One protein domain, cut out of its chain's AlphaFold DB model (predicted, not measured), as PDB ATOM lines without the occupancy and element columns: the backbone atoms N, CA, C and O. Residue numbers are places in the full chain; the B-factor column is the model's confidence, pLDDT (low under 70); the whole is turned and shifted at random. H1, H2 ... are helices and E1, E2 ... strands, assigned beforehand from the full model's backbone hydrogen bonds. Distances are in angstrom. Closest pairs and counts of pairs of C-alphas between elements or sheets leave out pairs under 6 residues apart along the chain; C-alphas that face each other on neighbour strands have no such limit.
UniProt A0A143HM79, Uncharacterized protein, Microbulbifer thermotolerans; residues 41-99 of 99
ATOM      1  N   ARG A  41     -13.036  44.654 -43.612       92.56
ATOM      2  CA  ARG A  41     -11.630  44.943 -43.951       92.56
ATOM      3  C   ARG A  41     -10.908  45.861 -42.958       92.56
ATOM      4  O   ARG A  41      -9.687  45.931 -42.986       92.56
ATOM      5  N   PHE A  42     -11.658  46.596 -42.139       92.44
ATOM      6  CA  PHE A  42     -11.138  47.508 -41.122       92.44
ATOM      7  C   PHE A  42     -11.214  46.931 -39.711       92.44
ATOM      8  O   PHE A  42     -10.849  47.624 -38.763       92.44
ATOM      9  N   TYR A  43     -11.732  45.709 -39.558       92.88
ATOM     10  CA  TYR A  43     -11.833  45.052 -38.268       92.88
ATOM     11  C   TYR A  43     -10.494  44.434 -37.879       92.88
ATOM     12  O   TYR A  43     -10.038  43.469 -38.493       92.88
ATOM     13  N   GLU A  44      -9.899  44.969 -36.822       93.06
ATOM     14  CA  GLU A  44      -8.646  44.488 -36.255       93.06
ATOM     15  C   GLU A  44      -8.799  44.286 -34.744       93.06
ATOM     16  O   GLU A  44      -9.489  45.048 -34.058       93.06
ATOM     17  N   GLU A  45      -8.146  43.253 -34.215       92.81
ATOM     18  CA  GLU A  45      -8.048  43.004 -32.779       92.81
ATOM     19  C   GLU A  45      -6.576  43.083 -32.358       92.81
ATOM     20  O   GLU A  45      -5.761  42.255 -32.763       92.81
ATOM     21  N   GLU A  46      -6.233  44.098 -31.562       92.25
ATOM     22  CA  GLU A  46      -4.854  44.396 -31.156       92.25
ATOM     23  C   GLU A  46      -4.801  44.803 -29.677       92.25
ATOM     24  O   GLU A  46      -5.528  45.692 -29.229       92.25
ATOM     25  N   ASP A  47      -3.932  44.158 -28.894       93.50
ATOM     26  CA  ASP A  47      -3.744  44.420 -27.457       93.50
ATOM     27  C   ASP A  47      -5.051  44.429 -26.640       93.50
ATOM     28  O   ASP A  47      -5.257  45.275 -25.767       93.50
ATOM     29  N   GLY A  48      -5.979  43.515 -26.946       93.12
ATOM     30  CA  GLY A  48      -7.281  43.453 -26.275       93.12
ATOM     31  C   GLY A  48      -8.223  44.605 -26.638       93.12
ATOM     32  O   GLY A  48      -9.169  44.880 -25.898       93.12
ATOM     33  N   ARG A  49      -7.987  45.284 -27.764       92.81
ATOM     34  CA  ARG A  49      -8.834  46.346 -28.312       92.81
ATOM     35  C   ARG A  49      -9.389  45.917 -29.661       92.81
ATOM     36  O   ARG A  49      -8.680  45.323 -30.463       92.81
ATOM     37  N   LEU A  50     -10.642  46.267 -29.911       92.62
ATOM     38  CA  LEU A  50     -11.318  46.102 -31.189       92.62
ATOM     39  C   LEU A  50     -11.282  47.443 -31.922       92.62
ATOM     40  O   LEU A  50     -11.906  48.428 -31.498       92.62
ATOM     41  N   LEU A  51     -10.530  47.476 -33.013       91.31
ATOM     42  CA  LEU A  51     -10.326  48.647 -33.849       91.31
ATOM     43  C   LEU A  51     -11.187  48.500 -35.098       91.31
ATOM     44  O   LEU A  51     -11.111  47.495 -35.796       91.31
ATOM     45  N   CYS A  52     -12.039  49.494 -35.347       90.81
ATOM     46  CA  CYS A  52     -12.739  49.625 -36.616       90.81
ATOM     47  C   CYS A  52     -13.312  51.040 -36.811       90.81
ATOM     48  O   CYS A  52     -13.333  51.880 -35.902       90.81
ATOM     49  N   ASN A  53     -13.833  51.306 -38.006       88.19
ATOM     50  CA  ASN A  53     -14.670  52.449 -38.341       88.19
ATOM     51  C   ASN A  53     -16.117  52.299 -37.809       88.19
ATOM     52  O   ASN A  53     -17.085  52.380 -38.562       88.19
ATOM     53  N   TRP A  54     -16.265  52.068 -36.500       92.00
ATOM     54  CA  TRP A  54     -17.550  51.758 -35.866       92.00
ATOM     55  C   TRP A  54     -18.626  52.825 -36.118       92.00
ATOM     56  O   TRP A  54     -18.487  53.983 -35.723       92.00
ATOM     57  N   ALA A  55     -19.750  52.401 -36.685       93.12
ATOM     58  CA  ALA A  55     -20.940  53.207 -36.905       93.12
ATOM     59  C   ALA A  55     -22.123  52.688 -36.075       93.12
ATOM     60  O   ALA A  55     -22.237  51.499 -35.795       93.12
ATOM     61  N   VAL A  56     -23.050  53.577 -35.716       90.88
ATOM     62  CA  VAL A  56     -24.308  53.219 -35.022       90.88
ATOM     63  C   VAL A  56     -25.410  52.749 -35.979       90.88
ATOM     64  O   VAL A  56     -26.510  52.408 -35.557       90.88
ATOM     65  N   ASN A  57     -25.140  52.774 -37.284       91.62
ATOM     66  CA  ASN A  57     -26.074  52.391 -38.331       91.62
ATOM     67  C   ASN A  57     -25.314  51.702 -39.464       91.62
ATOM     68  O   ASN A  57     -24.225  52.146 -39.829       91.62
ATOM     69  N   PHE A  58     -25.932  50.674 -40.044       91.44
ATOM     70  CA  PHE A  58     -25.400  49.930 -41.180       91.44
ATOM     71  C   PHE A  58     -24.976  50.840 -42.343       91.44
ATOM     72  O   PHE A  58     -23.831  50.781 -42.773       91.44
ATOM     73  N   ASN A  59     -25.852  51.746 -42.790       88.94
ATOM     74  CA  ASN A  59     -25.586  52.605 -43.947       88.94
ATOM     75  C   ASN A  59     -24.384  53.521 -43.705       88.94
ATOM     76  O   ASN A  59     -23.620  53.799 -44.621       88.94
ATOM     77  N   TYR A  60     -24.186  53.980 -42.466       91.62
ATOM     78  CA  TYR A  60     -23.043  54.828 -42.146       91.62
ATOM     79  C   TYR A  60     -21.720  54.060 -42.146       91.62
ATOM     80  O   TYR A  60     -20.704  54.660 -42.482       91.62
ATOM     81  N   ALA A  61     -21.709  52.754 -41.855       92.38
ATOM     82  CA  ALA A  61     -20.481  51.951 -41.857       92.38
ATOM     83  C   ALA A  61     -19.759  51.964 -43.221       92.38
ATOM     84  O   ALA A  61     -18.534  51.851 -43.276       92.38
ATOM     85  N   CYS A  62     -20.496  52.184 -44.313       91.44
ATOM     86  CA  CYS A  62     -19.946  52.297 -45.663       91.44
ATOM     87  C   CYS A  62     -19.200  53.618 -45.928       91.44
ATOM     88  O   CYS A  62     -18.365  53.677 -46.826       91.44
ATOM     89  N   PHE A  63     -19.443  54.668 -45.135       88.44
ATOM     90  CA  PHE A  63     -18.912  56.017 -45.390       88.44
ATOM     91  C   PHE A  63     -17.903  56.512 -44.347       88.44
ATOM     92  O   PHE A  63     -17.268  57.545 -44.555       88.44
ATOM     93  N   VAL A  64     -17.737  55.814 -43.218       81.38
ATOM     94  CA  VAL A  64     -16.773  56.223 -42.182       81.38
ATOM     95  C   VAL A  64     -15.356  55.851 -42.625       81.38
ATOM     96  O   VAL A  64     -15.046  54.679 -42.828       81.38
ATOM     97  N   SER A  65     -14.475  56.844 -42.745       74.81
ATOM     98  CA  SER A  65     -13.054  56.632 -43.040       74.81
ATOM     99  C   SER A  65     -12.321  55.979 -41.866       74.81
ATOM    100  O   SER A  65     -12.528  56.362 -40.713       74.81
ATOM    101  N   TYR A  66     -11.430  55.034 -42.159       67.19
ATOM    102  CA  TYR A  66     -10.558  54.409 -41.164       67.19
ATOM    103  C   TYR A  66      -9.327  55.284 -40.846       67.19
ATOM    104  O   TYR A  66      -8.770  55.883 -41.773       67.19
ATOM    105  N   PRO A  67      -8.852  55.314 -39.582       64.06
ATOM    106  CA  PRO A  67      -9.476  54.748 -38.377       64.06
ATOM    107  C   PRO A  67     -10.525  55.693 -37.762       64.06
ATOM    108  O   PRO A  67     -10.404  56.916 -37.864       64.06
ATOM    109  N   SER A  68     -11.538  55.145 -37.071       67.38
ATOM    110  CA  SER A  68     -12.376  55.975 -36.189       67.38
ATOM    111  C   SER A  68     -11.690  56.194 -34.842       67.38
ATOM    112  O   SER A  68     -10.866  55.399 -34.399       67.38
ATOM    113  N   ASN A  69     -12.072  57.262 -34.151       70.44
ATOM    114  CA  ASN A  69     -11.631  57.561 -32.790       70.44
ATOM    115  C   ASN A  69     -12.303  56.680 -31.715       70.44
ATOM    116  O   ASN A  69     -12.029  56.866 -30.528       70.44
ATOM    117  N   LYS A  70     -13.187  55.745 -32.095       82.00
ATOM    118  CA  LYS A  70     -13.875  54.852 -31.159       82.00
ATOM    119  C   LYS A  70     -13.091  53.549 -31.012       82.00
ATOM    120  O   LYS A  70     -13.018  52.750 -31.939       82.00
ATOM    121  N   VAL A  71     -12.560  53.319 -29.815       87.44
ATOM    122  CA  VAL A  71     -11.902  52.066 -29.425       87.44
ATOM    123  C   VAL A  71     -12.838  51.293 -28.503       87.44
ATOM    124  O   VAL A  71     -13.303  51.842 -27.504       87.44
ATOM    125  N   ILE A  72     -13.107  50.029 -28.826       92.12
ATOM    126  CA  ILE A  72     -13.895  49.118 -27.984       92.12
ATOM    127  C   ILE A  72     -12.925  48.138 -27.319       92.12
ATOM    128  O   ILE A  72     -12.001  47.656 -27.961       92.12
ATOM    129  N   GLN A  73     -13.097  47.843 -26.033       94.31
ATOM    130  CA  GLN A  73     -12.292  46.813 -25.364       94.31
ATOM    131  C   GLN A  73     -12.802  45.423 -25.764       94.31
ATOM    132  O   GLN A  73     -14.009  45.195 -25.763       94.31
ATOM    133  N   ALA A  74     -11.913  44.469 -26.041       92.75
ATOM    134  CA  ALA A  74     -12.293  43.106 -26.419       92.75
ATOM    135  C   ALA A  74     -13.150  42.425 -25.338       92.75
ATOM    136  O   ALA A  74     -14.105  41.721 -25.652       92.75
ATOM    137  N   GLY A  75     -12.885  42.718 -24.059       93.25
ATOM    138  CA  GLY A  75     -13.691  42.233 -22.932       93.25
ATOM    139  C   GLY A  75     -15.112  42.811 -22.850       93.25
ATOM    140  O   GLY A  75     -15.926  42.289 -22.095       93.25
ATOM    141  N   ALA A  76     -15.429  43.866 -23.609       93.69
ATOM    142  CA  ALA A  76     -16.777  44.428 -23.687       93.69
ATOM    143  C   ALA A  76     -17.658  43.722 -24.730       93.69
ATOM    144  O   ALA A  76     -18.856  43.995 -24.806       93.69
ATOM    145  N   LYS A  77     -17.079  42.828 -25.542       94.38
ATOM    146  CA  LYS A  77     -17.784  42.052 -26.560       94.38
ATOM    147  C   LYS A  77     -18.836  41.142 -25.922       94.38
ATOM    148  O   LYS A  77     -18.532  40.368 -25.019       94.38
ATOM    149  N   LEU A  78     -20.065  41.205 -26.432       95.56
ATOM    150  CA  LEU A  78     -21.185  40.355 -26.004       95.56
ATOM    151  C   LEU A  78     -21.525  39.266 -27.020       95.56
ATOM    152  O   LEU A  78     -22.178  38.284 -26.674       95.56
ATOM    153  N   SER A  79     -21.080  39.430 -28.262       95.50
ATOM    154  CA  SER A  79     -21.212  38.445 -29.330       95.50
ATOM    155  C   SER A  79     -20.016  38.527 -30.266       95.50
ATOM    156  O   SER A  79     -19.429  39.593 -30.417       95.50
ATOM    157  N   GLU A  80     -19.689  37.440 -30.956       96.06
ATOM    158  CA  GLU A  80     -18.733  37.522 -32.061       96.06
ATOM    159  C   GLU A  80     -19.252  38.441 -33.183       96.06
ATOM    160  O   GLU A  80     -20.474  38.593 -33.330       96.06
ATOM    161  N   PRO A  81     -18.355  39.074 -33.964       95.56
ATOM    162  CA  PRO A  81     -18.759  39.826 -35.141       95.56
ATOM    163  C   PRO A  81     -19.475  38.939 -36.165       95.56
ATOM    164  O   PRO A  81     -19.022  37.838 -36.474       95.56
ATOM    165  N   GLU A  82     -20.570  39.437 -36.732       97.38
ATOM    166  CA  GLU A  82     -21.365  38.719 -37.735       97.38
ATOM    167  C   GLU A  82     -21.528  39.587 -38.982       97.38
ATOM    168  O   GLU A  82     -21.925  40.747 -38.870       97.38
ATOM    169  N   VAL A  83     -21.253  39.033 -40.166       97.38
ATOM    170  CA  VAL A  83     -21.517  39.712 -41.444       97.38
ATOM    171  C   VAL A  83     -23.025  39.798 -41.660       97.38
ATOM    172  O   VAL A  83     -23.714  38.781 -41.649       97.38
ATOM    173  N   VAL A  84     -23.539  41.010 -41.861       97.38
ATOM    174  CA  VAL A  84     -24.986  41.276 -41.974       97.38
ATOM    175  C   VAL A  84     -25.409  41.925 -43.283       97.38
ATOM    176  O   VAL A  84     -26.598  42.150 -43.496       97.38
ATOM    177  N   GLY A  85     -24.457  42.221 -44.159       96.81
ATOM    178  CA  GLY A  85     -24.717  42.787 -45.472       96.81
ATOM    179  C   GLY A  85     -23.435  43.270 -46.130       96.81
ATOM    180  O   GLY A  85     -22.337  42.991 -45.649       96.81
ATOM    181  N   GLU A  86     -23.601  44.012 -47.215       97.56
ATOM    182  CA  GLU A  86     -22.524  44.542 -48.047       97.56
ATOM    183  C   GLU A  86     -22.800  46.019 -48.363       97.56
ATOM    184  O   GLU A  86     -23.957  46.450 -48.393       97.56
ATOM    185  N   CYS A  87     -21.740  46.796 -48.566       94.12
ATOM    186  CA  CYS A  87     -21.806  48.146 -49.119       94.12
ATOM    187  C   CYS A  87     -22.032  48.110 -50.642       94.12
ATOM    188  O   CYS A  87     -21.936  47.057 -51.270       94.12
ATOM    189  N   ASP A  88     -22.306  49.264 -51.261       94.62
ATOM    190  CA  ASP A  88     -22.568  49.360 -52.712       94.62
ATOM    191  C   ASP A  88     -21.382  48.898 -53.586       94.62
ATOM    192  O   ASP A  88     -21.563  48.531 -54.747       94.62
ATOM    193  N   ASP A  89     -20.165  48.919 -53.041       92.56
ATOM    194  CA  ASP A  89     -18.932  48.431 -53.664       92.56
ATOM    195  C   ASP A  89     -18.665  46.933 -53.414       92.56
ATOM    196  O   ASP A  89     -17.675  46.396 -53.912       92.56
ATOM    197  N   GLY A  90     -19.559  46.247 -52.693       95.19
ATOM    198  CA  GLY A  90     -19.448  44.832 -52.336       95.19
ATOM    199  C   GLY A  90     -18.658  44.568 -51.055       95.19
ATOM    200  O   GLY A  90     -18.452  43.408 -50.700       95.19
ATOM    201  N   GLU A  91     -18.208  45.605 -50.342       94.06
ATOM    202  CA  GLU A  91     -17.453  45.416 -49.103       94.06
ATOM    203  C   GLU A  91     -18.361  44.890 -47.975       94.06
ATOM    204  O   GLU A  91     -19.371  45.526 -47.650       94.06
ATOM    205  N   PRO A  92     -18.027  43.755 -47.333       96.81
ATOM    206  CA  PRO A  92     -18.861  43.172 -46.290       96.81
ATOM    207  C   PRO A  92     -18.875  44.029 -45.022       96.81
ATOM    208  O   PRO A  92     -17.846  44.537 -44.562       96.81
ATOM    209  N   VAL A  93     -20.050  44.137 -44.405       97.19
ATOM    210  CA  VAL A  93     -20.281  44.875 -43.159       97.19
ATOM    211  C   VAL A  93     -20.609  43.897 -42.038       97.19
ATOM    212  O   VAL A  93     -21.554  43.109 -42.125       97.19
ATOM    213  N   ILE A  94     -19.849  43.984 -40.952       97.25
ATOM    214  CA  ILE A  94     -20.073  43.237 -39.718       97.25
ATOM    215  C   ILE A  94     -20.892  44.051 -38.712       97.25
ATOM    216  O   ILE A  94     -20.786  45.278 -38.654       97.25
ATOM    217  N   LYS A  95     -21.677  43.362 -37.878       97.00
ATOM    218  CA  LYS A  95     -22.263  43.896 -36.639       97.00
ATOM    219  C   LYS A  95     -21.533  43.340 -35.418       97.00
ATOM    220  O   LYS A  95     -21.076  42.199 -35.439       97.00
ATOM    221  N   LEU A  96     -21.502  44.116 -34.341       96.62
ATOM    222  CA  LEU A  96     -20.944  43.735 -33.048       96.62
ATOM    223  C   LEU A  96     -21.830  44.260 -31.914       96.62
ATOM    224  O   LEU A  96     -22.085  45.464 -31.840       96.62
ATOM    225  N   LEU A  97     -22.266  43.371 -31.020       96.31
ATOM    226  CA  LEU A  97     -22.928  43.745 -29.771       96.31
ATOM    227  C   LEU A  97     -21.880  43.869 -28.655       96.31
ATOM    228  O   LEU A  97     -21.093  42.943 -28.447       96.31
ATOM    229  N   HIS A  98     -21.854  44.996 -27.943       94.12
ATOM    230  CA  HIS A  98     -20.861  45.266 -26.895       94.12
ATOM    231  C   HIS A  98     -21.391  46.224 -25.811       94.12
ATOM    232  O   HIS A  98     -22.411  46.876 -26.027       94.12
ATOM    233  N   TYR A  99     -20.705  46.330 -24.669       92.06
ATOM    234  CA  TYR A  99     -20.907  47.413 -23.687       92.06
ATOM    235  C   TYR A  99     -20.006  48.626 -23.953       92.06
ATOM    236  O   TYR A  99     -18.947  48.460 -24.608       92.06
TER     237      TYR A  99
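What this domain is: This is residues 41 to 99 of the 99 residues of an uncharacterized protein of Microbulbifer thermotolerans (UniProt A0A143HM79). A small sheet of three short strands, E1, E2 and E3, and a longer two-strand hairpin, E4 and E5, are joined through loops, with the single turn of helix H1 near the hairpin. The turn between E1 and E2 and the turn between E4 and E5 mark opposite ends of the longest axis. The printed part has 59 residues, with one named helix and five named strands in the order E1, E2, H1, E3, E4, E5; under half of the residues, 25, are in named elements, and the class is mostly strand. Both sheets are antiparallel, in the orders E1, E2, E3 and E4, E5. The whole is compact, with a radius of gyration of the C-alphas of 11.0 A, and its spans of 32 by 21 by 17 A make it only just elongated.

How they stand to each other: E1, residues 44 to 46, and E2, residues 49 to 51, form a hairpin, antiparallel at 150 degrees; N 46 and O 49 are within hydrogen-bond range at 2.9 A, and N 51 and O 44 at 2.8 A. H1, residues 58 to 61, is not on this sheet. H1 is too short for an O i to N i+4 pair; its one O i to N i+3 pair is within range. E3, residues 71 to 73, is antiparallel to the inner strand E2 at 146 degrees, with N 50 and O 72 at 2.8 A; E1 and E3 are the edge strands. E4, residues 82 to 86, and E5, residues 92 to 98, form a second hairpin, antiparallel at 143 degrees, with N 84 and O 93 at 2.9 A and N 95 and O 82 at 2.8 A. H1 and E4 are near each other. The closest C-alphas of H1 and E5 are those of Ala 61 and Val 93, 7.2 A apart. E3 and E5 are only just apart, their closest C-alphas being at 8.0 A.

Where its parts are: E1 begins with C-alpha 44 at (-8.646, 44.488, -36.255) and is 6.4 A from first to last C-alpha. E2 measures 6.2 A, H1 5.4 A and E3 6.7 A. E4 measures 11.9 A. E5, the longest strand, measures 19.6 A and ends with C-alpha 98 at (-20.861, 45.266, -26.895).

The domain as a whole: The two C-alphas farthest apart, those of Asp 47 and Asp 88, are 31.9 A from each other. The printed part has no cut and ends at residue 99, the chain's last. The links E1 to E2 and E4 to E5 are tight; the others are short, and no link is long. Mean pLDDT of the printed part is 91.1; residues 66 to 68 are under 70.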